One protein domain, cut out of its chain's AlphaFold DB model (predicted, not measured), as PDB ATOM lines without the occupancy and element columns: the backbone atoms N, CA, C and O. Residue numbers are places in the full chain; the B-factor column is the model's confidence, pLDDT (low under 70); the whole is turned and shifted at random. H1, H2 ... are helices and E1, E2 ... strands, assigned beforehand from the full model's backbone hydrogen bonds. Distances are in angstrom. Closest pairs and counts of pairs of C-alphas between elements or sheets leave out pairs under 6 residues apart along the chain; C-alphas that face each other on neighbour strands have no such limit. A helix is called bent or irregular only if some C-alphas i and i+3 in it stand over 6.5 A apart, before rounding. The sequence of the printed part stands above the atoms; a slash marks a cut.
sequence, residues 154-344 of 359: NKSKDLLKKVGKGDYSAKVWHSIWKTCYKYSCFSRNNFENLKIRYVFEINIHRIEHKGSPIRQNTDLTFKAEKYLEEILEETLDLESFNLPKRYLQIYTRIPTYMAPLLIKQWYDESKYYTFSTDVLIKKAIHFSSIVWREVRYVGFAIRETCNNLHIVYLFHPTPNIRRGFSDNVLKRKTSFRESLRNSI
ATOM      1  N   ASN A 154      32.372 -43.663  29.975       54.62
ATOM      2  CA  ASN A 154      31.341 -44.603  30.445       54.62
ATOM      3  C   ASN A 154      30.290 -44.879  29.359       54.62
ATOM      4  O   ASN A 154      30.050 -46.036  29.026       54.62
ATOM      5  N   LYS A 155      29.784 -43.836  28.684       61.84
ATOM      6  CA  LYS A 155      28.838 -43.999  27.562       61.84
ATOM      7  C   LYS A 155      29.446 -44.742  26.370       61.84
ATOM      8  O   LYS A 155      28.750 -45.503  25.708       61.84
ATOM      9  N   SER A 156      30.745 -44.561  26.113       61.81
ATOM     10  CA  SER A 156      31.467 -45.317  25.079       61.81
ATOM     11  C   SER A 156      31.538 -46.811  25.406       61.81
ATOM     12  O   SER A 156      31.336 -47.641  24.521       61.81
ATOM     13  N   LYS A 157      31.802 -47.164  26.672       65.69
ATOM     14  CA  LYS A 157      31.775 -48.562  27.131       65.69
ATOM     15  C   LYS A 157      30.363 -49.146  27.036       65.69
ATOM     16  O   LYS A 157      30.212 -50.269  26.564       65.69
ATOM     17  N   ASP A 158      29.340 -48.381  27.406       78.50
ATOM     18  CA  ASP A 158      27.943 -48.818  27.315       78.50
ATOM     19  C   ASP A 158      27.474 -48.989  25.866       78.50
ATOM     20  O   ASP A 158      26.742 -49.929  25.561       78.50
ATOM     21  N   LEU A 159      27.945 -48.142  24.948       83.69
ATOM     22  CA  LEU A 159      27.688 -48.304  23.520       83.69
ATOM     23  C   LEU A 159      28.280 -49.615  22.997       83.69
ATOM     24  O   LEU A 159      27.566 -50.382  22.362       83.69
ATOM     25  N   LEU A 160      29.547 -49.912  23.300       86.44
ATOM     26  CA  LEU A 160      30.185 -51.160  22.860       86.44
ATOM     27  C   LEU A 160      29.498 -52.406  23.441       86.44
ATOM     28  O   LEU A 160      29.394 -53.416  22.752       86.44
ATOM     29  N   LYS A 161      28.969 -52.331  24.670       87.62
ATOM     30  CA  LYS A 161      28.113 -53.394  25.225       87.62
ATOM     31  C   LYS A 161      26.833 -53.575  24.401       87.62
ATOM     32  O   LYS A 161      26.486 -54.708  24.089       87.62
ATOM     33  N   LYS A 162      26.169 -52.478  24.009       87.56
ATOM     34  CA  LYS A 162      24.951 -52.501  23.174       87.56
ATOM     35  C   LYS A 162      25.193 -53.020  21.755       87.56
ATOM     36  O   LYS A 162      24.287 -53.613  21.182       87.56
ATOM     37  N   VAL A 163      26.386 -52.815  21.190       91.69
ATOM     38  CA  VAL A 163      26.752 -53.418  19.894       91.69
ATOM     39  C   VAL A 163      26.719 -54.947  19.987       91.69
ATOM     40  O   VAL A 163      26.347 -55.608  19.022       91.69
ATOM     41  N   GLY A 164      27.096 -55.511  21.139       87.25
ATOM     42  CA  GLY A 164      27.222 -56.953  21.316       87.25
ATOM     43  C   GLY A 164      28.421 -57.537  20.562       87.25
ATOM     44  O   GLY A 164      29.300 -56.822  20.072       87.25
ATOM     45  N   LYS A 165      28.487 -58.868  20.495       78.81
ATOM     46  CA  LYS A 165      29.549 -59.611  19.801       78.81
ATOM     47  C   LYS A 165      28.941 -60.763  19.003       78.81
ATOM     48  O   LYS A 165      27.975 -61.376  19.434       78.81
ATOM     49  N   GLY A 166      29.560 -61.098  17.874       79.00
ATOM     50  CA  GLY A 166      29.359 -62.386  17.200       79.00
ATOM     51  C   GLY A 166      28.263 -62.435  16.131       79.00
ATOM     52  O   GLY A 166      28.457 -63.144  15.135       79.00
ATOM     53  N   ASP A 167      27.184 -61.660  16.263       87.44
ATOM     54  CA  ASP A 167      26.147 -61.582  15.229       87.44
ATOM     55  C   ASP A 167      26.613 -60.792  13.985       87.44
ATOM     56  O   ASP A 167      27.673 -60.155  13.959       87.44
ATOM     57  N   TYR A 168      25.864 -60.922  12.889       92.50
ATOM     58  CA  TYR A 168      26.244 -60.324  11.608       92.50
ATOM     59  C   TYR A 168      26.261 -58.791  11.659       92.50
ATOM     60  O   TYR A 168      27.234 -58.187  11.209       92.50
ATOM     61  N   SER A 169      25.232 -58.159  12.228       94.19
ATOM     62  CA  SER A 169      25.140 -56.698  12.270       94.19
ATOM     63  C   SER A 169      26.197 -56.096  13.199       94.19
ATOM     64  O   SER A 169      26.774 -55.067  12.868       94.19
ATOM     65  N   ALA A 170      26.570 -56.767  14.293       94.56
ATOM     66  CA  ALA A 170      27.705 -56.389  15.130       94.56
ATOM     67  C   ALA A 170      29.030 -56.482  14.368       94.56
ATOM     68  O   ALA A 170      29.871 -55.595  14.510       94.56
ATOM     69  N   LYS A 171      29.248 -57.520  13.549       93.81
ATOM     70  CA  LYS A 171      30.465 -57.637  12.720       93.81
ATOM     71  C   LYS A 171      30.564 -56.502  11.701       93.81
ATOM     72  O   LYS A 171      31.624 -55.885  11.594       93.81
ATOM     73  N   VAL A 172      29.464 -56.201  11.007       93.69
ATOM     74  CA  VAL A 172      29.375 -55.052  10.092       93.69
ATOM     75  C   VAL A 172      29.675 -53.764  10.852       93.69
ATOM     76  O   VAL A 172      30.601 -53.040  10.482       93.69
ATOM     77  N   TRP A 173      28.996 -53.537  11.975       95.88
ATOM     78  CA  TRP A 173      29.184 -52.351  12.798       95.88
ATOM     79  C   TRP A 173      30.650 -52.156  13.204       95.88
ATOM     80  O   TRP A 173      31.211 -51.082  13.000       95.88
ATOM     81  N   HIS A 174      31.318 -53.199  13.708       93.38
ATOM     82  CA  HIS A 174      32.726 -53.113  14.110       93.38
ATOM     83  C   HIS A 174      33.658 -52.810  12.931       93.38
ATOM     84  O   HIS A 174      34.627 -52.074  13.110       93.38
ATOM     85  N   SER A 175      33.379 -53.336  11.735       91.50
ATOM     86  CA  SER A 175      34.201 -53.063  10.547       91.50
ATOM     87  C   SER A 175      34.148 -51.595  10.107       91.50
ATOM     88  O   SER A 175      35.109 -51.081   9.540       91.50
ATOM     89  N   ILE A 176      33.053 -50.903  10.428       91.94
ATOM     90  CA  ILE A 176      32.811 -49.520  10.023       91.94
ATOM     91  C   ILE A 176      33.185 -48.577  11.165       91.94
ATOM     92  O   ILE A 176      34.028 -47.697  11.008       91.94
ATOM     93  N   TRP A 177      32.592 -48.760  12.339       91.75
ATOM     94  CA  TRP A 177      32.573 -47.758  13.400       91.75
ATOM     95  C   TRP A 177      33.709 -47.859  14.405       91.75
ATOM     96  O   TRP A 177      33.940 -46.882  15.114       91.75
ATOM     97  N   LYS A 178      34.459 -48.968  14.471       87.81
ATOM     98  CA  LYS A 178      35.504 -49.181  15.496       87.81
ATOM     99  C   LYS A 178      36.507 -48.025  15.598       87.81
ATOM    100  O   LYS A 178      36.976 -47.730  16.693       87.81
ATOM    101  N   THR A 179      36.799 -47.339  14.494       83.44
ATOM    102  CA  THR A 179      37.726 -46.194  14.458       83.44
ATOM    103  C   THR A 179      37.053 -44.824  14.619       83.44
ATOM    104  O   THR A 179      37.753 -43.828  14.764       83.44
ATOM    105  N   CYS A 180      35.716 -44.737  14.605       81.25
ATOM    106  CA  CYS A 180      34.992 -43.460  14.537       81.25
ATOM    107  C   CYS A 180      33.654 -43.412  15.304       81.25
ATOM    108  O   CYS A 180      32.808 -42.571  15.027       81.25
ATOM    109  N   TYR A 181      33.441 -44.287  16.287       83.94
ATOM    110  CA  TYR A 181      32.215 -44.297  17.101       83.94
ATOM    111  C   TYR A 181      32.181 -43.210  18.194       83.94
ATOM    112  O   TYR A 181      31.154 -42.990  18.829       83.94
ATOM    113  N   LYS A 182      33.300 -42.523  18.455       80.69
ATOM    114  CA  LYS A 182      33.351 -41.415  19.421       80.69
ATOM    115  C   LYS A 182      32.816 -40.129  18.791       80.69
ATOM    116  O   LYS A 182      33.084 -39.867  17.619       80.69
ATOM    117  N   TYR A 183      32.155 -39.300  19.605       79.69
ATOM    118  CA  TYR A 183      31.555 -38.027  19.179       79.69
ATOM    119  C   TYR A 183      32.499 -37.175  18.332       79.69
ATOM    120  O   TYR A 183      32.172 -36.859  17.197       79.69
ATOM    121  N   SER A 184      33.717 -36.926  18.823       75.88
ATOM    122  CA  SER A 184      34.731 -36.109  18.140       75.88
ATOM    123  C   SER A 184      35.144 -36.602  16.747       75.88
ATOM    124  O   SER A 184      35.819 -35.870  16.022       75.88
ATOM    125  N   CYS A 185      34.793 -37.836  16.369       80.31
ATOM    126  CA  CYS A 185      35.012 -38.361  15.027       80.31
ATOM    127  C   CYS A 185      33.756 -38.268  14.159       80.31
ATOM    128  O   CYS A 185      33.833 -37.720  13.057       80.31
ATOM    129  N   PHE A 186      32.617 -38.788  14.629       83.06
ATOM    130  CA  PHE A 186      31.411 -38.832  13.798       83.06
ATOM    131  C   PHE A 186      30.762 -37.456  13.608       83.06
ATOM    132  O   PHE A 186      30.106 -37.251  12.594       83.06
ATOM    133  N   SER A 187      30.966 -36.500  14.525       82.19
ATOM    134  CA  SER A 187      30.419 -35.138  14.404       82.19
ATOM    135  C   SER A 187      31.240 -34.205  13.509       82.19
ATOM    136  O   SER A 187      30.799 -33.093  13.217       82.19
ATOM    137  N   ARG A 188      32.422 -34.636  13.041       78.62
ATOM    138  CA  ARG A 188      33.295 -33.814  12.184       78.62
ATOM    139  C   ARG A 188      32.578 -33.365  10.919       78.62
ATOM    140  O   ARG A 188      31.781 -34.115  10.357       78.62
ATOM    141  N   ASN A 189      32.947 -32.167  10.462       76.75
ATOM    142  CA  ASN A 189      32.399 -31.527   9.269       76.75
ATOM    143  C   ASN A 189      30.868 -31.489   9.310       76.75
ATOM    144  O   ASN A 189      30.209 -31.928   8.376       76.75
ATOM    145  N   ASN A 190      30.313 -31.032  10.435       79.56
ATOM    146  CA  ASN A 190      28.870 -30.979  10.653       79.56
ATOM    147  C   ASN A 190      28.175 -32.332  10.388       79.56
ATOM    148  O   ASN A 190      27.232 -32.436   9.606       79.56
ATOM    149  N   PHE A 191      28.676 -33.389  11.034       89.38
ATOM    150  CA  PHE A 191      28.183 -34.768  10.908       89.38
ATOM    151  C   PHE A 191      28.354 -35.428   9.530       89.38
ATOM    152  O   PHE A 191      27.786 -36.497   9.301       89.38
ATOM    153  N   GLU A 192      29.177 -34.890   8.629       85.81
ATOM    154  CA  GLU A 192      29.438 -35.536   7.335       85.81
ATOM    155  C   GLU A 192      30.031 -36.944   7.503       85.81
ATOM    156  O   GLU A 192      29.615 -37.899   6.846       85.81
ATOM    157  N   ASN A 193      30.929 -37.122   8.477       84.88
ATOM    158  CA  ASN A 193      31.475 -38.442   8.802       84.88
ATOM    159  C   ASN A 193      30.398 -39.440   9.250       84.88
ATOM    160  O   ASN A 193      30.511 -40.631   8.962       84.88
ATOM    161  N   LEU A 194      29.370 -38.975   9.963       93.62
ATOM    162  CA  LEU A 194      28.234 -39.803  10.358       93.62
ATOM    163  C   LEU A 194      27.421 -40.214   9.120       93.62
ATOM    164  O   LEU A 194      27.168 -41.404   8.938       93.62
ATOM    165  N   LYS A 195      27.097 -39.260   8.231       95.62
ATOM    166  CA  LYS A 195      26.340 -39.505   6.987       95.62
ATOM    167  C   LYS A 195      27.047 -40.505   6.068       95.62
ATOM    168  O   LYS A 195      26.434 -41.476   5.627       95.62
ATOM    169  N   ILE A 196      28.349 -40.321   5.825       92.69
ATOM    170  CA  ILE A 196      29.164 -41.231   5.000       92.69
ATOM    171  C   ILE A 196      29.103 -42.662   5.544       92.69
ATOM    172  O   ILE A 196      28.931 -43.619   4.789       92.69
ATOM    173  N   ARG A 197      29.213 -42.820   6.865       97.19
ATOM    174  CA  ARG A 197      29.217 -44.134   7.513       97.19
ATOM    175  C   ARG A 197      27.844 -44.788   7.545       97.19
ATOM    176  O   ARG A 197      27.783 -45.997   7.344       97.19
ATOM    177  N   TYR A 198      26.767 -44.017   7.704       98.06
ATOM    178  CA  TYR A 198      25.406 -44.529   7.532       98.06
ATOM    179  C   TYR A 198      25.196 -45.099   6.133       98.06
ATOM    180  O   TYR A 198      24.749 -46.233   6.004       98.06
ATOM    181  N   VAL A 199      25.575 -44.360   5.085       97.31
ATOM    182  CA  VAL A 199      25.466 -44.849   3.701       97.31
ATOM    183  C   VAL A 199      26.302 -46.105   3.495       97.31
ATOM    184  O   VAL A 199      25.837 -47.061   2.876       97.31
ATOM    185  N   PHE A 200      27.520 -46.129   4.034       96.06
ATOM    186  CA  PHE A 200      28.396 -47.288   3.920       96.06
ATOM    187  C   PHE A 200      27.805 -48.526   4.613       96.06
ATOM    188  O   PHE A 200      27.749 -49.592   4.005       96.06
ATOM    189  N   GLU A 201      27.287 -48.388   5.835       97.75
ATOM    190  CA  GLU A 201      26.639 -49.480   6.572       97.75
ATOM    191  C   GLU A 201      25.371 -49.975   5.871       97.75
ATOM    192  O   GLU A 201      25.233 -51.177   5.639       97.75
ATOM    193  N   ILE A 202      24.498 -49.059   5.434       97.88
ATOM    194  CA  ILE A 202      23.315 -49.391   4.630       97.88
ATOM    195  C   ILE A 202      23.733 -50.190   3.387       97.88
ATOM    196  O   ILE A 202      23.145 -51.227   3.098       97.88
ATOM    197  N   ASN A 203      24.779 -49.767   2.675       97.62
ATOM    198  CA  ASN A 203      25.240 -50.448   1.465       97.62
ATOM    199  C   ASN A 203      25.768 -51.863   1.723       97.62
ATOM    200  O   ASN A 203      25.474 -52.754   0.926       97.62
ATOM    201  N   ILE A 204      26.470 -52.100   2.836       95.69
ATOM    202  CA  ILE A 204      26.877 -53.457   3.237       95.69
ATOM    203  C   ILE A 204      25.644 -54.344   3.436       95.69
ATOM    204  O   ILE A 204      25.572 -55.438   2.875       95.69
ATOM    205  N   HIS A 205      24.638 -53.855   4.164       96.00
ATOM    206  CA  HIS A 205      23.386 -54.587   4.359       96.00
ATOM    207  C   HIS A 205      22.645 -54.842   3.042       96.00
ATOM    208  O   HIS A 205      22.172 -55.950   2.805       96.00
ATOM    209  N   ARG A 206      22.586 -53.860   2.144       96.50
ATOM    210  CA  ARG A 206      21.904 -53.997   0.851       96.50
ATOM    211  C   ARG A 206      22.539 -55.055  -0.035       96.50
ATOM    212  O   ARG A 206      21.817 -55.903  -0.542       96.50
ATOM    213  N   ILE A 207      23.865 -55.061  -0.173       93.94
ATOM    214  CA  ILE A 207      24.589 -56.049  -0.995       93.94
ATOM    215  C   ILE A 207      24.263 -57.480  -0.543       93.94
ATOM    216  O   ILE A 207      24.012 -58.377  -1.357       93.94
ATOM    217  N   GLU A 208      24.213 -57.678   0.769       92.25
ATOM    218  CA  GLU A 208      23.914 -58.958   1.411       92.25
ATOM    219  C   GLU A 208      22.463 -59.395   1.189       92.25
ATOM    220  O   GLU A 208      22.180 -60.587   1.085       92.25
ATOM    221  N   HIS A 209      21.563 -58.429   1.010       94.94
ATOM    222  CA  HIS A 209      20.157 -58.607   0.647       94.94
ATOM    223  C   HIS A 209      19.897 -58.460  -0.867       94.94
ATOM    224  O   HIS A 209      18.761 -58.256  -1.285       94.94
ATOM    225  N   LYS A 210      20.934 -58.587  -1.712       92.69
ATOM    226  CA  LYS A 210      20.843 -58.500  -3.189       92.69
ATOM    227  C   LYS A 210      20.334 -57.139  -3.715       92.69
ATOM    228  O   LYS A 210      19.908 -57.036  -4.862       92.69
ATOM    229  N   GLY A 211      20.390 -56.098  -2.891       92.19
ATOM    230  CA  GLY A 211      20.137 -54.709  -3.253       92.19
ATOM    231  C   GLY A 211      21.373 -54.024  -3.834       92.19
ATOM    232  O   GLY A 211      22.507 -54.312  -3.452       92.19
ATOM    233  N   SER A 212      21.153 -53.078  -4.749       90.88
ATOM    234  CA  SER A 212      22.228 -52.224  -5.275       90.88
ATOM    235  C   SER A 212      22.620 -51.142  -4.260       90.88
ATOM    236  O   SER A 212      21.726 -50.635  -3.575       90.88
ATOM    237  N   PRO A 213      23.901 -50.742  -4.162       95.12
ATOM    238  CA  PRO A 213      24.320 -49.645  -3.292       95.12
ATOM    239  C   PRO A 213      23.570 -48.340  -3.587       95.12
ATOM    240  O   PRO A 213      23.375 -47.980  -4.748       95.12
ATOM    241  N   ILE A 214      23.180 -47.623  -2.536       96.19
ATOM    242  CA  ILE A 214      22.599 -46.283  -2.610       96.19
ATOM    243  C   ILE A 214      23.685 -45.212  -2.544       96.19
ATOM    244  O   ILE A 214      24.782 -45.435  -2.019       96.19
ATOM    245  N   ARG A 215      23.360 -44.026  -3.059       95.00
ATOM    246  CA  ARG A 215      24.228 -42.841  -3.035       95.00
ATOM    247  C   ARG A 215      23.525 -41.673  -2.360       95.00
ATOM    248  O   ARG A 215      22.298 -41.593  -2.379       95.00
ATOM    249  N   GLN A 216      24.292 -40.755  -1.781       94.56
ATOM    250  CA  GLN A 216      23.699 -39.496  -1.339       94.56
ATOM    251  C   GLN A 216      23.258 -38.669  -2.551       94.56
ATOM    252  O   GLN A 216      23.920 -38.692  -3.588       94.56
ATOM    253  N   ASN A 217      22.149 -37.949  -2.414       97.25
ATOM    254  CA  ASN A 217      21.655 -37.016  -3.422       97.25
ATOM    255  C   ASN A 217      21.446 -35.635  -2.787       97.25
ATOM    256  O   ASN A 217      20.825 -35.517  -1.731       97.25
ATOM    257  N   THR A 218      21.980 -34.600  -3.433       94.00
ATOM    258  CA  THR A 218      21.970 -33.217  -2.932       94.00
ATOM    259  C   THR A 218      20.565 -32.644  -2.827       94.00
ATOM    260  O   THR A 218      20.247 -32.019  -1.820       94.00
ATOM    261  N   ASP A 219      19.696 -32.920  -3.798       96.56
ATOM    262  CA  ASP A 219      18.330 -32.387  -3.816       96.56
ATOM    263  C   ASP A 219      17.475 -33.017  -2.714       96.56
ATOM    264  O   ASP A 219      16.680 -32.339  -2.060       96.56
ATOM    265  N   LEU A 220      17.654 -34.317  -2.461       96.94
ATOM    266  CA  LEU A 220      17.035 -34.993  -1.323       96.94
ATOM    267  C   LEU A 220      17.585 -34.469   0.004       96.94
ATOM    268  O   LEU A 220      16.817 -34.316   0.946       96.94
ATOM    269  N   THR A 221      18.885 -34.181   0.099       94.56
ATOM    270  CA  THR A 221      19.472 -33.573   1.302       94.56
ATOM    271  C   THR A 221      18.872 -32.196   1.568       94.56
ATOM    272  O   THR A 221      18.405 -31.954   2.675       94.56
ATOM    273  N   PHE A 222      18.761 -31.347   0.549       94.06
ATOM    274  CA  PHE A 222      18.129 -30.035   0.672       94.06
ATOM    275  C   PHE A 222      16.662 -30.132   1.124       94.06
ATOM    276  O   PHE A 222      16.219 -29.401   2.009       94.06
ATOM    277  N   LYS A 223      15.895 -31.080   0.570       95.88
ATOM    278  CA  LYS A 223      14.518 -31.352   1.022       95.88
ATOM    279  C   LYS A 223      14.475 -31.853   2.468       95.88
ATOM    280  O   LYS A 223      13.605 -31.439   3.228       95.88
ATOM    281  N   ALA A 224      15.405 -32.724   2.853       96.06
ATOM    282  CA  ALA A 224      15.511 -33.214   4.224       96.06
ATOM    283  C   ALA A 224      15.817 -32.072   5.205       96.06
ATOM    284  O   ALA A 224      15.289 -32.075   6.315       96.06
ATOM    285  N   GLU A 225      16.641 -31.099   4.804       92.25
ATOM    286  CA  GLU A 225      17.000 -29.937   5.627       92.25
ATOM    287  C   GLU A 225      15.791 -29.044   5.879       92.25
ATOM    288  O   GLU A 225      15.519 -28.728   7.036       92.25
ATOM    289  N   LYS A 226      15.000 -28.761   4.838       90.81
ATOM    290  CA  LYS A 226      13.724 -28.045   4.979       90.81
ATOM    291  C   LYS A 226      12.761 -28.755   5.926       90.81
ATOM    292  O   LYS A 226      12.245 -28.137   6.850       90.81
ATOM    293  N   TYR A 227      12.575 -30.067   5.765       90.00
ATOM    294  CA  TYR A 227      11.722 -30.824   6.684       90.00
ATOM    295  C   TYR A 227      12.234 -30.788   8.120       90.00
ATOM    296  O   TYR A 227      11.444 -30.683   9.052       90.00
ATOM    297  N   LEU A 228      13.547 -30.889   8.321       91.06
ATOM    298  CA  LEU A 228      14.112 -30.825   9.661       91.06
ATOM    299  C   LEU A 228      13.907 -29.444  10.296       91.06
ATOM    300  O   LEU A 228      13.700 -29.366  11.503       91.06
ATOM    301  N   GLU A 229      13.957 -28.371   9.512       86.19
ATOM    302  CA  GLU A 229      13.637 -27.020   9.978       86.19
ATOM    303  C   GLU A 229      12.185 -26.906  10.421       86.19
ATOM    304  O   GLU A 229      11.952 -26.566  11.579       86.19
ATOM    305  N   GLU A 230      11.240 -27.318   9.575       85.31
ATOM    306  CA  GLU A 230       9.809 -27.316   9.903       85.31
ATOM    307  C   GLU A 230       9.512 -28.131  11.175       85.31
ATOM    308  O   GLU A 230       8.841 -27.653  12.086       85.31
ATOM    309  N   ILE A 231      10.075 -29.340  11.298       83.12
ATOM    310  CA  ILE A 231       9.904 -30.192  12.489       83.12
ATOM    311  C   ILE A 231      10.427 -29.501  13.750       83.12
ATOM    312  O   ILE A 231       9.835 -29.598  14.827       83.12
ATOM    313  N   LEU A 232      11.590 -28.861  13.655       80.44
ATOM    314  CA  LEU A 232      12.196 -28.218  14.810       80.44
ATOM    315  C   LEU A 232      11.451 -26.950  15.205       80.44
ATOM    316  O   LEU A 232      11.375 -26.676  16.393       80.44
ATOM    317  N   GLU A 233      10.868 -26.221  14.260       76.19
ATOM    318  CA  GLU A 233       9.982 -25.095  14.552       76.19
ATOM    319  C   GLU A 233       8.689 -25.554  15.236       76.19
ATOM    320  O   GLU A 233       8.345 -25.025  16.290       76.19
ATOM    321  N   GLU A 234       8.032 -26.596  14.715       69.38
ATOM    322  CA  GLU A 234       6.800 -27.160  15.291       69.38
ATOM    323  C   GLU A 234       7.014 -27.737  16.705       69.38
ATOM    324  O   GLU A 234       6.144 -27.649  17.567       69.38
ATOM    325  N   THR A 235       8.178 -28.335  16.972       63.69
ATOM    326  CA  THR A 235       8.467 -28.996  18.263       63.69
ATOM    327  C   THR A 235       9.020 -28.056  19.333       63.69
ATOM    328  O   THR A 235       9.256 -28.487  20.463       63.69
ATOM    329  N   LEU A 236       9.228 -26.777  19.003       57.94
ATOM    330  CA  LEU A 236       9.604 -25.740  19.967       57.94
ATOM    331  C   LEU A 236       8.420 -25.252  20.820       57.94
ATOM    332  O   LEU A 236       8.656 -24.496  21.771       57.94
ATOM    333  N   ASP A 237       7.194 -25.711  20.544       50.16
ATOM    334  CA  ASP A 237       6.046 -25.541  21.436       50.16
ATOM    335  C   ASP A 237       6.153 -26.478  22.651       50.16
ATOM    336  O   ASP A 237       6.258 -27.701  22.557       50.16
ATOM    337  N   LEU A 238       6.187 -25.852  23.827       41.56
ATOM    338  CA  LEU A 238       6.973 -26.263  24.994       41.56
ATOM    339  C   LEU A 238       6.527 -27.530  25.743       41.56
ATOM    340  O   LEU A 238       7.187 -27.894  26.714       41.56
ATOM    341  N   GLU A 239       5.468 -28.223  25.328       39.47
ATOM    342  CA  GLU A 239       4.892 -29.305  26.147       39.47
ATOM    343  C   GLU A 239       4.555 -30.595  25.401       39.47
ATOM    344  O   GLU A 239       4.419 -31.641  26.035       39.47
ATOM    345  N   SER A 240       4.490 -30.594  24.068       51.34
ATOM    346  CA  SER A 240       4.118 -31.804  23.336       51.34
ATOM    347  C   SER A 240       5.055 -32.044  22.165       51.34
ATOM    348  O   SER A 240       5.010 -31.358  21.150       51.34
ATOM    349  N   PHE A 241       5.907 -33.066  22.276       64.94
ATOM    350  CA  PHE A 241       6.576 -33.627  21.104       64.94
ATOM    351  C   PHE A 241       5.549 -34.438  20.292       64.94
ATOM    352  O   PHE A 241       5.633 -35.661  20.188       64.94
ATOM    353  N   ASN A 242       4.532 -33.757  19.765       69.56
ATOM    354  CA  ASN A 242       3.481 -34.333  18.939       69.56
ATOM    355  C   ASN A 242       3.842 -34.123  17.474       69.56
ATOM    356  O   ASN A 242       3.366 -33.205  16.816       69.56
ATOM    357  N   LEU A 243       4.725 -34.985  16.970       74.69
ATOM    358  CA  LEU A 243       5.173 -34.902  15.588       74.69
ATOM    359  C   LEU A 243       4.019 -35.247  14.624       74.69
ATOM    360  O   LEU A 243       3.446 -36.339  14.744       74.69
ATOM    361  N   PRO A 244       3.698 -34.391  13.634       77.12
ATOM    362  CA  PRO A 244       2.704 -34.719  12.621       77.12
ATOM    363  C   PRO A 244       2.991 -36.046  11.919       77.12
ATOM    364  O   PRO A 244       4.137 -36.380  11.604       77.12
ATOM    365  N   LYS A 245       1.927 -36.791  11.585       79.19
ATOM    366  CA  LYS A 245       2.032 -38.121  10.952       79.19
ATOM    367  C   LYS A 245       2.881 -38.126   9.676       79.19
ATOM    368  O   LYS A 245       3.536 -39.129   9.405       79.19
ATOM    369  N   ARG A 246       2.905 -37.010   8.934       81.44
ATOM    370  CA  ARG A 246       3.716 -36.824   7.718       81.44
ATOM    371  C   ARG A 246       5.224 -36.997   7.944       81.44
ATOM    372  O   ARG A 246       5.915 -37.421   7.028       81.44
ATOM    373  N   TYR A 247       5.726 -36.730   9.152       82.06
ATOM    374  CA  TYR A 247       7.160 -36.784   9.458       82.06
ATOM    375  C   TYR A 247       7.606 -38.070  10.149       82.06
ATOM    376  O   TYR A 247       8.787 -38.406  10.100       82.06
ATOM    377  N   LEU A 248       6.680 -38.825  10.752       79.00
ATOM    378  CA  LEU A 248       6.997 -40.026  11.541       79.00
ATOM    379  C   LEU A 248       7.786 -41.093  10.763       79.00
ATOM    380  O   LEU A 248       8.462 -41.908  11.379       79.00
ATOM    381  N   GLN A 249       7.696 -41.101   9.431       81.94
ATOM    382  CA  GLN A 249       8.378 -42.079   8.574       81.94
ATOM    383  C   GLN A 249       9.794 -41.671   8.157       81.94
ATOM    384  O   GLN A 249      10.547 -42.514   7.681       81.94
ATOM    385  N   ILE A 250      10.139 -40.389   8.286       87.38
ATOM    386  CA  ILE A 250      11.390 -39.817   7.765       87.38
ATOM    387  C   ILE A 250      12.246 -39.194   8.861       87.38
ATOM    388  O   ILE A 250      13.357 -38.759   8.589       87.38
ATOM    389  N   TYR A 251      11.730 -39.117  10.088       92.75
ATOM    390  CA  TYR A 251      12.368 -38.448  11.208       92.75
ATOM    391  C   TYR A 251      12.810 -39.437  12.283       92.75
ATOM    392  O   TYR A 251      12.148 -40.427  12.591       92.75
ATOM    393  N   THR A 252      13.936 -39.144  12.916       90.75
ATOM    394  CA  THR A 252      14.438 -39.880  14.068       90.75
ATOM    395  C   THR A 252      15.064 -38.926  15.074       90.75
ATOM    396  O   THR A 252      15.915 -38.107  14.730       90.75
ATOM    397  N   ARG A 253      14.673 -39.080  16.343       89.06
ATOM    398  CA  ARG A 253      15.318 -38.448  17.498       89.06
ATOM    399  C   ARG A 253      16.054 -39.514  18.289       89.06
ATOM    400  O   ARG A 253      15.426 -40.448  18.780       89.06
ATOM    401  N   ILE A 254      17.360 -39.363  18.451       85.81
ATOM    402  CA  ILE A 254      18.178 -40.300  19.230       85.81
ATOM    403  C   ILE A 254      19.153 -39.556  20.128       85.81
ATOM    404  O   ILE A 254      19.671 -38.527  19.706       85.81
ATOM    405  N   PRO A 255      19.498 -40.081  21.315       84.38
ATOM    406  CA  PRO A 255      20.609 -39.542  22.083       84.38
ATOM    407  C   PRO A 255      21.883 -39.520  21.237       84.38
ATOM    408  O   PRO A 255      22.236 -40.529  20.629       84.38
ATOM    409  N   THR A 256      22.610 -38.403  21.227       82.19
ATOM    410  CA  THR A 256      23.769 -38.193  20.348       82.19
ATOM    411  C   THR A 256      24.798 -39.309  20.471       82.19
ATOM    412  O   THR A 256      25.330 -39.791  19.476       82.19
ATOM    413  N   TYR A 257      25.064 -39.769  21.695       82.75
ATOM    414  CA  TYR A 257      26.037 -40.835  21.925       82.75
ATOM    415  C   TYR A 257      25.641 -42.166  21.263       82.75
ATOM    416  O   TYR A 257      26.515 -42.998  21.065       82.75
ATOM    417  N   MET A 258      24.361 -42.369  20.924       88.00
ATOM    418  CA  MET A 258      23.855 -43.551  20.220       88.00
ATOM    419  C   MET A 258      23.881 -43.413  18.696       88.00
ATOM    420  O   MET A 258      23.588 -44.393  18.023       88.00
ATOM    421  N   ALA A 259      24.261 -42.259  18.136       93.12
ATOM    422  CA  ALA A 259      24.290 -42.050  16.687       93.12
ATOM    423  C   ALA A 259      25.005 -43.168  15.904       93.12
ATOM    424  O   ALA A 259      24.409 -43.702  14.972       93.12
ATOM    425  N   PRO A 260      26.193 -43.652  16.318       95.06
ATOM    426  CA  PRO A 260      26.851 -44.754  15.618       95.06
ATOM    427  C   PRO A 260      26.035 -46.052  15.549       95.06
ATOM    428  O   PRO A 260      26.324 -46.887  14.707       95.06
ATOM    429  N   LEU A 261      25.062 -46.271  16.439       95.06
ATOM    430  CA  LEU A 261      24.256 -47.495  16.498       95.06
ATOM    431  C   LEU A 261      23.004 -47.461  15.618       95.06
ATOM    432  O   LEU A 261      22.384 -48.509  15.456       95.06
ATOM    433  N   LEU A 262      22.615 -46.304  15.075       96.25
ATOM    434  CA  LEU A 262      21.292 -46.123  14.475       96.25
ATOM    435  C   LEU A 262      20.987 -47.147  13.370       96.25
ATOM    436  O   LEU A 262      19.973 -47.838  13.435       96.25
ATOM    437  N   ILE A 263      21.878 -47.279  12.384       97.69
ATOM    438  CA  ILE A 263      21.660 -48.183  11.245       97.69
ATOM    439  C   ILE A 263      21.700 -49.649  11.682       97.69
ATOM    440  O   ILE A 263      20.855 -50.427  11.244       97.69
ATOM    441  N   LYS A 264      22.597 -50.023  12.604       97.12
ATOM    442  CA  LYS A 264      22.588 -51.361  13.209       97.12
ATOM    443  C   LYS A 264      21.248 -51.655  13.884       97.12
ATOM    444  O   LYS A 264      20.699 -52.729  13.677       97.12
ATOM    445  N   GLN A 265      20.706 -50.715  14.664       95.69
ATOM    446  CA  GLN A 265      19.414 -50.891  15.335       95.69
ATOM    447  C   GLN A 265      18.276 -51.068  14.332       95.69
ATOM    448  O   GLN A 265      17.449 -51.955  14.521       95.69
ATOM    449  N   TRP A 266      18.260 -50.271  13.261       97.19
ATOM    450  CA  TRP A 266      17.308 -50.444  12.166       97.19
ATOM    451  C   TRP A 266      17.450 -51.806  11.500       97.19
ATOM    452  O   TRP A 266      16.451 -52.466  11.243       97.19
ATOM    453  N   TYR A 267      18.677 -52.261  11.254       97.62
ATOM    454  CA  TYR A 267      18.911 -53.573  10.670       97.62
ATOM    455  C   TYR A 267      18.489 -54.713  11.608       97.62
ATOM    456  O   TYR A 267      17.898 -55.688  11.154       97.62
ATOM    457  N   ASP A 268      18.734 -54.590  12.914       96.31
ATOM    458  CA  ASP A 268      18.374 -55.596  13.922       96.31
ATOM    459  C   ASP A 268      16.858 -55.819  14.039       96.31
ATOM    460  O   ASP A 268      16.426 -56.829  14.602       96.31
ATOM    461  N   GLU A 269      16.031 -54.928  13.482       97.12
ATOM    462  CA  GLU A 269      14.597 -55.176  13.323       97.12
ATOM    463  C   GLU A 269      14.294 -56.348  12.378       97.12
ATOM    464  O   GLU A 269      13.181 -56.872  12.403       97.12
ATOM    465  N   SER A 270      15.273 -56.828  11.600       95.81
ATOM    466  CA  SER A 270      15.137 -58.004  10.731       95.81
ATOM    467  C   SER A 270      14.633 -59.239  11.476       95.81
ATOM    468  O   SER A 270      13.987 -60.094  10.882       95.81
ATOM    469  N   LYS A 271      14.906 -59.345  12.784       94.31
ATOM    470  CA  LYS A 271      14.408 -60.438  13.639       94.31
ATOM    471  C   LYS A 271      12.881 -60.448  13.791       94.31
ATOM    472  O   LYS A 271      12.321 -61.463  14.181       94.31
ATOM    473  N   TYR A 272      12.225 -59.323  13.512       94.75
ATOM    474  CA  TYR A 272      10.771 -59.184  13.502       94.75
ATOM    475  C   TYR A 272      10.180 -59.288  12.090       94.75
ATOM    476  O   TYR A 272       8.968 -59.153  11.942       94.75
ATOM    477  N   TYR A 273      11.007 -59.475  11.058       94.88
ATOM    478  CA  TYR A 273      10.565 -59.476   9.668       94.88
ATOM    479  C   TYR A 273      10.324 -60.896   9.147       94.88
ATOM    480  O   TYR A 273      11.200 -61.757   9.213       94.88
ATOM    481  N   THR A 274       9.152 -61.115   8.552       93.19
ATOM    482  CA  THR A 274       8.808 -62.360   7.857       93.19
ATOM    483  C   THR A 274       9.038 -62.173   6.361       93.19
ATOM    484  O   THR A 274       8.350 -61.386   5.724       93.19
ATOM    485  N   PHE A 275      10.016 -62.878   5.790       92.06
ATOM    486  CA  PHE A 275      10.315 -62.808   4.353       92.06
ATOM    487  C   PHE A 275       9.191 -63.396   3.493       92.06
ATOM    488  O   PHE A 275       8.428 -64.233   3.968       92.06
ATOM    489  N   SER A 276       9.139 -62.987   2.221       87.31
ATOM    490  CA  SER A 276       8.078 -63.368   1.272       87.31
ATOM    491  C   SER A 276       6.676 -62.892   1.684       87.31
ATOM    492  O   SER A 276       5.679 -63.429   1.216       87.31
ATOM    493  N   THR A 277       6.596 -61.885   2.559       88.19
ATOM    494  CA  THR A 277       5.357 -61.162   2.861       88.19
ATOM    495  C   THR A 277       5.184 -59.984   1.911       88.19
ATOM    496  O   THR A 277       6.172 -59.372   1.513       88.19
ATOM    497  N   ASP A 278       3.935 -59.611   1.636       87.94
ATOM    498  CA  ASP A 278       3.579 -58.353   0.967       87.94
ATOM    499  C   ASP A 278       2.960 -57.315   1.916       87.94
ATOM    500  O   ASP A 278       2.474 -56.260   1.492       87.94
ATOM    501  N   VAL A 279       2.997 -57.597   3.222       88.25
ATOM    502  CA  VAL A 279       2.403 -56.762   4.267       88.25
ATOM    503  C   VAL A 279       3.475 -55.942   4.982       88.25
ATOM    504  O   VAL A 279       4.539 -56.439   5.349       88.25
ATOM    505  N   LEU A 280       3.161 -54.671   5.247       90.50
ATOM    506  CA  LEU A 280       3.997 -53.799   6.066       90.50
ATOM    507  C   LEU A 280       4.055 -54.307   7.515       90.50
ATOM    508  O   LEU A 280       3.053 -54.299   8.234       90.50
ATOM    509  N   ILE A 281       5.257 -54.639   7.983       91.56
ATOM    510  CA  ILE A 281       5.512 -55.000   9.380       91.56
ATOM    511  C   ILE A 281       6.017 -53.762  10.122       91.56
ATOM    512  O   ILE A 281       7.182 -53.390  10.008       91.56
ATOM    513  N   LYS A 282       5.153 -53.134  10.931       91.06
ATOM    514  CA  LYS A 282       5.481 -51.889  11.661       91.06
ATOM    515  C   LYS A 282       6.759 -51.992  12.507       91.06
ATOM    516  O   LYS A 282       7.519 -51.037  12.565       91.06
ATOM    517  N   LYS A 283       7.006 -53.148  13.139       91.62
ATOM    518  CA  LYS A 283       8.202 -53.399  13.973       91.62
ATOM    519  C   LYS A 283       9.509 -53.542  13.178       91.62
ATOM    520  O   LYS A 283      10.558 -53.614  13.801       91.62
ATOM    521  N   ALA A 284       9.431 -53.633  11.851       94.62
ATOM    522  CA  ALA A 284      10.560 -53.820  10.943       94.62
ATOM    523  C   ALA A 284      10.533 -52.829   9.768       94.62
ATOM    524  O   ALA A 284      11.040 -53.111   8.677       94.62
ATOM    525  N   ILE A 285       9.897 -51.672   9.976       94.06
ATOM    526  CA  ILE A 285       9.739 -50.634   8.955       94.06
ATOM    527  C   ILE A 285      11.080 -49.988   8.589       94.06
ATOM    528  O   ILE A 285      11.299 -49.651   7.424       94.06
ATOM    529  N   HIS A 286      12.008 -49.867   9.540       95.81
ATOM    530  CA  HIS A 286      13.317 -49.289   9.263       95.81
ATOM    531  C   HIS A 286      14.220 -50.315   8.582       95.81
ATOM    532  O   HIS A 286      14.863 -49.979   7.587       95.81
ATOM    533  N   PHE A 287      14.198 -51.577   9.038       97.38
ATOM    534  CA  PHE A 287      14.893 -52.677   8.357       97.38
ATOM    535  C   PHE A 287      14.505 -52.754   6.877       97.38
ATOM    536  O   PHE A 287      15.370 -52.688   6.004       97.38
ATOM    537  N   SER A 288      13.202 -52.845   6.595       96.62
ATOM    538  CA  SER A 288      12.692 -52.933   5.223       96.62
ATOM    539  C   SER A 288      13.047 -51.697   4.390       96.62
ATOM    540  O   SER A 288      13.435 -51.859   3.236       96.62
ATOM    541  N   SER A 289      13.057 -50.495   4.986       95.94
ATOM    542  CA  SER A 289      13.498 -49.261   4.314       95.94
ATOM    543  C   SER A 289      14.938 -49.333   3.806       95.94
ATOM    544  O   SER A 289      15.205 -49.003   2.650       95.94
ATOM    545  N   ILE A 290      15.881 -49.765   4.652       97.31
ATOM    546  CA  ILE A 290      17.308 -49.722   4.298       97.31
ATOM    547  C   ILE A 290      17.714 -50.817   3.312       97.31
ATOM    548  O   ILE A 290      18.596 -50.585   2.481       97.31
ATOM    549  N   VAL A 291      17.064 -51.986   3.343       97.44
ATOM    550  CA  VAL A 291      17.371 -53.091   2.416       97.44
ATOM    551  C   VAL A 291      16.539 -53.073   1.129       97.44
ATOM    552  O   VAL A 291      16.830 -53.858   0.232       97.44
ATOM    553  N   TRP A 292      15.565 -52.162   1.001       97.50
ATOM    554  CA  TRP A 292      14.644 -52.082  -0.140       97.50
ATOM    555  C   TRP A 292      15.369 -52.016  -1.493       97.50
ATOM    556  O   TRP A 292      16.000 -51.004  -1.823       97.50
ATOM    557  N   ARG A 293      15.290 -53.087  -2.291       96.12
ATOM    558  CA  ARG A 293      16.100 -53.287  -3.507       96.12
ATOM    559  C   ARG A 293      16.051 -52.114  -4.482       96.12
ATOM    560  O   ARG A 293      17.089 -51.769  -5.048       96.12
ATOM    561  N   GLU A 294      14.900 -51.485  -4.672       95.88
ATOM    562  CA  GLU A 294      14.705 -50.392  -5.631       95.88
ATOM    563  C   GLU A 294      15.228 -49.026  -5.191       95.88
ATOM    564  O   GLU A 294      15.502 -48.208  -6.063       95.88
ATOM    565  N   VAL A 295      15.457 -48.776  -3.896       97.38
ATOM    566  CA  VAL A 295      16.022 -47.490  -3.446       97.38
ATOM    567  C   VAL A 295      17.375 -47.265  -4.138       97.38
ATOM    568  O   VAL A 295      18.176 -48.193  -4.289       97.38
ATOM    569  N   ARG A 296      17.635 -46.038  -4.594       96.94
ATOM    570  CA  ARG A 296      18.882 -45.631  -5.273       96.94
ATOM    571  C   ARG A 296      19.589 -44.488  -4.559       96.94
ATOM    572  O   ARG A 296      20.818 -44.423  -4.574       96.94
ATOM    573  N   TYR A 297      18.825 -43.619  -3.911       98.00
ATOM    574  CA  TYR A 297      19.322 -42.382  -3.336       98.00
ATOM    575  C   TYR A 297      18.838 -42.179  -1.908       98.00
ATOM    576  O   TYR A 297      17.776 -42.670  -1.521       98.00
ATOM    577  N   VAL A 298      19.619 -41.419  -1.147       97.94
ATOM    578  CA  VAL A 298      19.237 -40.927   0.175       97.94
ATOM    579  C   VAL A 298      19.669 -39.473   0.360       97.94
ATOM    580  O   VAL A 298      20.753 -39.086  -0.071       97.94
ATOM    581  N   GLY A 299      18.831 -38.665   0.998       97.44
ATOM    582  CA  GLY A 299      19.195 -37.355   1.538       97.44
ATOM    583  C   GLY A 299      19.187 -37.377   3.062       97.44
ATOM    584  O   GLY A 299      18.356 -38.077   3.641       97.44
ATOM    585  N   PHE A 300      20.081 -36.621   3.705       95.94
ATOM    586  CA  PHE A 300      20.151 -36.527   5.169       95.94
ATOM    587  C   PHE A 300      20.219 -35.085   5.652       95.94
ATOM    588  O   PHE A 300      21.132 -34.351   5.272       95.94
ATOM    589  N   ALA A 301      19.382 -34.753   6.629       95.56
ATOM    590  CA  ALA A 301      19.552 -33.577   7.468       95.56
ATOM    591  C   ALA A 301      19.790 -34.001   8.910       95.56
ATOM    592  O   ALA A 301      19.132 -34.910   9.411       95.56
ATOM    593  N   ILE A 302      20.754 -33.363   9.572       94.25
ATOM    594  CA  ILE A 302      21.147 -33.693  10.942       94.25
ATOM    595  C   ILE A 302      21.292 -32.394  11.721       94.25
ATOM    596  O   ILE A 302      22.039 -31.508  11.312       94.25
ATOM    597  N   ARG A 303      20.609 -32.299  12.863       89.31
ATOM    598  CA  ARG A 303      20.774 -31.195  13.811       89.31
ATOM    599  C   ARG A 303      20.853 -31.736  15.229       89.31
ATOM    600  O   ARG A 303      20.048 -32.571  15.637       89.31
ATOM    601  N   GLU A 304      21.836 -31.268  15.985       80.94
ATOM    602  CA  GLU A 304      21.993 -31.652  17.384       80.94
ATOM    603  C   GLU A 304      21.278 -30.656  18.303       80.94
ATOM    604  O   GLU A 304      21.611 -29.474  18.342       80.94
ATOM    605  N   THR A 305      20.320 -31.137  19.096       69.50
ATOM    606  CA  THR A 305      19.666 -30.381  20.183       69.50
ATOM    607  C   THR A 305      19.540 -31.293  21.420       69.50
ATOM    608  O   THR A 305      19.907 -32.434  21.333       69.50
ATOM    609  N   CYS A 306      19.190 -30.842  22.622       65.81
ATOM    610  CA  CYS A 306      19.599 -31.398  23.940       65.81
ATOM    611  C   CYS A 306      20.255 -32.797  24.012       65.81
ATOM    612  O   CYS A 306      19.598 -33.750  24.411       65.81
ATOM    613  N   ASN A 307      21.546 -32.934  23.659       68.12
ATOM    614  CA  ASN A 307      22.276 -34.217  23.588       68.12
ATOM    615  C   ASN A 307      21.550 -35.322  22.793       68.12
ATOM    616  O   ASN A 307      21.700 -36.512  23.078       68.12
ATOM    617  N   ASN A 308      20.750 -34.913  21.819       77.75
ATOM    618  CA  ASN A 308      20.011 -35.705  20.865       77.75
ATOM    619  C   ASN A 308      20.346 -35.237  19.445       77.75
ATOM    620  O   ASN A 308      20.382 -34.043  19.151       77.75
ATOM    621  N   LEU A 309      20.513 -36.186  18.537       87.06
ATOM    622  CA  LEU A 309      20.451 -35.907  17.115       87.06
ATOM    623  C   LEU A 309      19.011 -36.016  16.640       87.06
ATOM    624  O   LEU A 309      18.318 -36.996  16.920       87.06
ATOM    625  N   HIS A 310      18.610 -34.995  15.901       90.19
ATOM    626  CA  HIS A 310      17.405 -34.938  15.101       90.19
ATOM    627  C   HIS A 310      17.837 -35.188  13.666       90.19
ATOM    628  O   HIS A 310      18.664 -34.450  13.127       90.19
ATOM    629  N   ILE A 311      17.345 -36.274  13.089       95.44
ATOM    630  CA  ILE A 311      17.785 -36.764  11.790       95.44
ATOM    631  C   ILE A 311      16.556 -36.897  10.908       95.44
ATOM    632  O   ILE A 311      15.632 -37.624  11.268       95.44
ATOM    633  N   VAL A 312      16.568 -36.223   9.761       96.56
ATOM    634  CA  VAL A 312      15.640 -36.505   8.665       96.56
ATOM    635  C   VAL A 312      16.382 -37.268   7.580       96.56
ATOM    636  O   VAL A 312      17.504 -36.908   7.219       96.56
ATOM    637  N   TYR A 313      15.759 -38.322   7.067       95.75
ATOM    638  CA  TYR A 313      16.266 -39.139   5.975       95.75
ATOM    639  C   TYR A 313      15.195 -39.289   4.897       95.75
ATOM    640  O   TYR A 313      14.048 -39.618   5.183       95.75
ATOM    641  N   LEU A 314      15.576 -39.065   3.642       97.19
ATOM    642  CA  LEU A 314      14.681 -39.195   2.493       97.19
ATOM    643  C   LEU A 314      15.248 -40.216   1.517       97.19
ATOM    644  O   LEU A 314      16.247 -39.938   0.861       97.19
ATOM    645  N   PHE A 315      14.615 -41.382   1.415       96.75
ATOM    646  CA  PHE A 315      14.972 -42.406   0.435       96.75
ATOM    647  C   PHE A 315      14.229 -42.186  -0.883       96.75
ATOM    648  O   PHE A 315      13.051 -41.831  -0.884       96.75
ATOM    649  N   HIS A 316      14.907 -42.431  -2.004       96.25
ATOM    650  CA  HIS A 316      14.286 -42.393  -3.324       96.25
ATOM    651  C   HIS A 316      14.797 -43.519  -4.240       96.25
ATOM    652  O   HIS A 316      16.016 -43.715  -4.328       96.25
ATOM    653  N   PRO A 317      13.924 -44.221  -4.986       96.38
ATOM    654  CA  PRO A 317      12.463 -44.272  -4.835       96.38
ATOM    655  C   PRO A 317      12.010 -44.602  -3.405       96.38
ATOM    656  O   PRO A 317      12.785 -45.155  -2.628       96.38
ATOM    657  N   THR A 318      10.791 -44.203  -3.038       94.62
ATOM    658  CA  THR A 318      10.269 -44.374  -1.673       94.62
ATOM    659  C   THR A 318      10.140 -45.866  -1.336       94.62
ATOM    660  O   THR A 318       9.505 -46.593  -2.101       94.62
ATOM    661  N   PRO A 319      10.716 -46.350  -0.221       94.69
ATOM    662  CA  PRO A 319      10.588 -47.745   0.182       94.69
ATOM    663  C   PRO A 319       9.222 -48.027   0.823       94.69
ATOM    664  O   PRO A 319       8.433 -47.119   1.075       94.69
ATOM    665  N   ASN A 320       8.971 -49.295   1.159       93.69
ATOM    666  CA  ASN A 320       7.792 -49.739   1.914       93.69
ATOM    667  C   ASN A 320       6.450 -49.434   1.236       93.69
ATOM    668  O   ASN A 320       5.423 -49.277   1.902       93.69
ATOM    669  N   ILE A 321       6.449 -49.383  -0.096       91.56
ATOM    670  CA  ILE A 321       5.222 -49.288  -0.884       91.56
ATOM    671  C   ILE A 321       4.414 -50.587  -0.772       91.56
ATOM    672  O   ILE A 321       4.959 -51.690  -0.651       91.56
ATOM    673  N   ARG A 322       3.083 -50.460  -0.782       87.00
ATOM    674  CA  ARG A 322       2.169 -51.611  -0.700       87.00
ATOM    675  C   ARG A 322       2.439 -52.583  -1.851       87.00
ATOM    676  O   ARG A 322       2.643 -52.139  -2.973       87.00
ATOM    677  N   ARG A 323       2.375 -53.890  -1.565       85.69
ATOM    678  CA  ARG A 323       2.591 -54.982  -2.538       85.69
ATOM    679  C   ARG A 323       3.977 -55.000  -3.209       85.69
ATOM    680  O   ARG A 323       4.128 -55.639  -4.237       85.69
ATOM    681  N   GLY A 324       4.977 -54.313  -2.648       91.44
ATOM    682  CA  GLY A 324       6.350 -54.325  -3.175       91.44
ATOM    683  C   GLY A 324       7.362 -55.094  -2.321       91.44
ATOM    684  O   GLY A 324       8.543 -55.108  -2.656       91.44
ATOM    685  N   PHE A 325       6.950 -55.674  -1.188       94.31
ATOM    686  CA  PHE A 325       7.880 -56.215  -0.188       94.31
ATOM    687  C   PHE A 325       8.555 -57.510  -0.640       94.31
ATOM    688  O   PHE A 325       9.768 -57.634  -0.460       94.31
ATOM    689  N   SER A 326       7.812 -58.442  -1.246       92.19
ATOM    690  CA  SER A 326       8.355 -59.714  -1.743       92.19
ATOM    691  C   SER A 326       9.504 -59.516  -2.740       92.19
ATOM    692  O   SER A 326      10.523 -60.203  -2.650       92.19
ATOM    693  N   ASP A 327       9.397 -58.509  -3.608       94.12
ATOM    694  CA  ASP A 327      10.421 -58.160  -4.594       94.12
ATOM    695  C   ASP A 327      11.591 -57.353  -4.022       94.12
ATOM    696  O   ASP A 327      12.716 -57.423  -4.533       94.12
ATOM    697  N   ASN A 328      11.355 -56.566  -2.970       96.19
ATOM    698  CA  ASN A 328      12.327 -55.586  -2.494       96.19
ATOM    699  C   ASN A 328      13.053 -55.962  -1.202       96.19
ATOM    700  O   ASN A 328      14.141 -55.435  -0.967       96.19
ATOM    701  N   VAL A 329      12.508 -56.860  -0.379       96.62
ATOM    702  CA  VAL A 329      13.088 -57.257   0.913       96.62
ATOM    703  C   VAL A 329      13.472 -58.734   0.866       96.62
ATOM    704  O   VAL A 329      12.783 -59.622   1.367       96.62
ATOM    705  N   LEU A 330      14.610 -59.006   0.230       95.19
ATOM    706  CA  LEU A 330      15.079 -60.367  -0.024       95.19
ATOM    707  C   LEU A 330      15.873 -60.925   1.159       95.19
ATOM    708  O   LEU A 330      16.465 -60.180   1.935       95.19
ATOM    709  N   LYS A 331      15.917 -62.254   1.294       93.94
ATOM    710  CA  LYS A 331      16.740 -62.920   2.315       93.94
ATOM    711  C   LYS A 331      18.229 -62.643   2.093       93.94
ATOM    712  O   LYS A 331      18.709 -62.602   0.957       93.94
ATOM    713  N   ARG A 332      18.954 -62.528   3.206       91.50
ATOM    714  CA  ARG A 332      20.411 -62.384   3.226       91.50
ATOM    715  C   ARG A 332      21.100 -63.595   2.588       91.50
ATOM    716  O   ARG A 332      20.669 -64.728   2.806       91.50
ATOM    717  N   LYS A 333      22.205 -63.377   1.872       84.06
ATOM    718  CA  LYS A 333      23.113 -64.453   1.443       84.06
ATOM    719  C   LYS A 333      23.730 -65.136   2.674       84.06
ATOM    720  O   LYS A 333      24.066 -64.497   3.666       84.06
ATOM    721  N   THR A 334      23.875 -66.455   2.640       67.12
ATOM    722  CA  THR A 334      24.317 -67.261   3.792       67.12
ATOM    723  C   THR A 334      25.817 -67.124   4.125       67.12
ATOM    724  O   THR A 334      26.224 -67.523   5.213       67.12
ATOM    725  N   SER A 335      26.639 -66.492   3.269       61.06
ATOM    726  CA  SER A 335      28.103 -66.364   3.431       61.06
ATOM    727  C   SER A 335      28.583 -64.904   3.563       61.06
ATOM    728  O   SER A 335      28.808 -64.200   2.582       61.06
ATOM    729  N   PHE A 336      28.823 -64.456   4.803       59.22
ATOM    730  CA  PHE A 336      29.345 -63.111   5.124       59.22
ATOM    731  C   PHE A 336      30.791 -62.862   4.635       59.22
ATOM    732  O   PHE A 336      31.165 -61.742   4.286       59.22
ATOM    733  N   ARG A 337      31.641 -63.902   4.631       55.78
ATOM    734  CA  ARG A 337      33.095 -63.779   4.369       55.78
ATOM    735  C   ARG A 337      33.437 -63.434   2.918       55.78
ATOM    736  O   ARG A 337      34.525 -62.922   2.651       55.78
ATOM    737  N   GLU A 338      32.543 -63.755   1.999       54.44
ATOM    738  CA  GLU A 338      32.739 -63.587   0.562       54.44
ATOM    739  C   GLU A 338      32.230 -62.217   0.097       54.44
ATOM    740  O   GLU A 338      32.903 -61.499  -0.642       54.44
ATOM    741  N   SER A 339      31.100 -61.778   0.651       55.91
ATOM    742  CA  SER A 339      30.486 -60.486   0.351       55.91
ATOM    743  C   SER A 339      31.269 -59.288   0.916       55.91
ATOM    744  O   SER A 339      31.474 -58.309   0.194       55.91
ATOM    745  N   LEU A 340      31.839 -59.378   2.131       55.34
ATOM    746  CA  LEU A 340      32.709 -58.316   2.666       55.34
ATOM    747  C   LEU A 340      33.962 -58.106   1.791       55.34
ATOM    748  O   LEU A 340      34.352 -56.970   1.518       55.34
ATOM    749  N   ARG A 341      34.561 -59.201   1.295       55.81
ATOM    750  CA  ARG A 341      35.710 -59.164   0.371       55.81
ATOM    751  C   ARG A 341      35.357 -58.483  -0.953       55.81
ATOM    752  O   ARG A 341      36.164 -57.712  -1.466       55.81
ATOM    753  N   ASN A 342      34.157 -58.726  -1.471       55.44
ATOM    754  CA  ASN A 342      33.681 -58.119  -2.712       55.44
ATOM    755  C   ASN A 342      33.302 -56.637  -2.540       55.44
ATOM    756  O   ASN A 342      33.565 -55.837  -3.434       55.44
ATOM    757  N   SER A 343      32.762 -56.240  -1.382       55.44
ATOM    758  CA  SER A 343      32.415 -54.840  -1.100       55.44
ATOM    759  C   SER A 343      33.650 -53.939  -0.950       55.44
ATOM    760  O   SER A 343      33.697 -52.867  -1.556       55.44
ATOM    761  N   ILE A 344      34.691 -54.400  -0.237       55.53
ATOM    762  CA  ILE A 344      35.968 -53.672  -0.074       55.53
ATOM    763  C   ILE A 344      36.694 -53.484  -1.419       55.53
ATOM    764  O   ILE A 344      37.422 -52.513  -1.600       55.53
TER     765      ILE A 344
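Overview. This is residues 154 to 344 of the 359 residues of the protein "SCP domain-containing protein" of Strongyloides venezuelensis (UniProt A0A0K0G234). A small twisted sheet of three strands is held between one long helix, H5, over one face and two long helices, H4 and H6, which cover the other face with their first parts and run on past it. H2 packs on H4 and H6 and makes a bundle of three with them, H1 packs on H6, H7 packs crosswise on the last part of H6, and H9 packs on the last part of H4. The printed part has 191 residues, with nine named helices and three named strands in the order H1 H2 H3 H4 H5 E1 H6 H7 E2 E3 H8 H9; the sheet runs E1 E3 E2, antiparallel, and the class is mostly helix. The whole is compact, with a radius of gyration of the C-alphas of 16.4 A and spans of 49 by 41 by 29 A.

Arrangement. H1, residues 154 to 163, and H2, residues 168 to 177, are close but not clearly touching, with the C-alphas of Val 163 and Ala 170 closest at 5.7 A. H3, residues 183 to 186, and H4, residues 188 to 208, touch only at the corner, where the C-alphas of Phe 186 and Leu 194 are closest at 4.8 A. H2 touches residues 197 to 204 of H4 at a shallow tilt of 30 degrees, opposite ways; Ile 176 and Arg 197 have the closest C-alphas, 6.9 A. H5, residues 218 to 234, is on the sheet of E1, residues 251 to 255, E2, residues 297 to 305, and E3, residues 308 to 316, at a height over the sheet of 7.5 A; the C-alphas of Thr 221 and Gly 299 are closest, at 3.8 A. H4 and H6, residues 256 to 272, are on the opposite face, at heights of 7.5 A and 8.4 A, which gives three layers, helices on both faces of a sheet. H4 and H6 are the hub, touching five helices each, and touch each other at a shallow tilt of 15 degrees, the same way, closest at the C-alphas of Tyr 198 and Ile 263, 6.4 A. H1 touches residues 257 to 261 of H6, closest at the C-alphas of Leu 159 and Met 258, 6.9 A. H7, residues 282 to 291, is about perpendicular to H6 at 76 degrees and touches it, with the C-alphas of Tyr 267 and Phe 287 closest at 4.7 A. E1, H6, H7 and E2 form a split strand-helix-strand unit, two strands running the same way with E3 between them, and its crossover is right-handed. In E1 and E3, N 252 and O 311 are 2.8 A apart; in the hairpin of E2 and E3, N 301 and O 312 are 2.9 A apart, both within hydrogen-bond range. H8, residues 325 to 328, is close to but not clearly touching H7, at the C-alphas of Val 291 and Asn 328, 7.5 A. H9, residues 336 to 344, touches residues 204 to 208 of H4, closest at the C-alphas of Glu 208 and Ser 339, 6.8 A. Every O i to N i+4 pair is within hydrogen-bond range in H1, H2 and H5; the counts are 15 of 17 in H4, 4 of 6 in H7, 4 of 5 in H9 and 5 of 13 in H6, which has 12 of 14 O i to N i+3 pairs within range, while H3 and H8 are too short for an i+4 pair.

Along the chain. H1 begins at C-alpha 154, (31.341, -44.603, 30.445). From first to last C-alpha H4 is 28.9 A long, H5 24.5 A, H6 25.6 A, E2 26.4 A and E3 25.7 A. H4, H6 and H7 are irregular, with C-alphas 190 and 193 at 8.1 A, 260 and 263 at 7.6 A, and 283 and 286 at 8.1 A. H9 ends at C-alpha 344, (35.968, -53.672, -0.074).

Size, cuts and confidence. The C-alphas farthest apart, those of Leu 238 and Glu 338, are 51.5 A apart. The printed part has no cut, and the link from H5 to E1, residues 235 to 250, is long. The mean pLDDT of the printed part is 86.4; residues 154 to 157, 234 to 242, 305 to 307 and 334 to 344 are under 70.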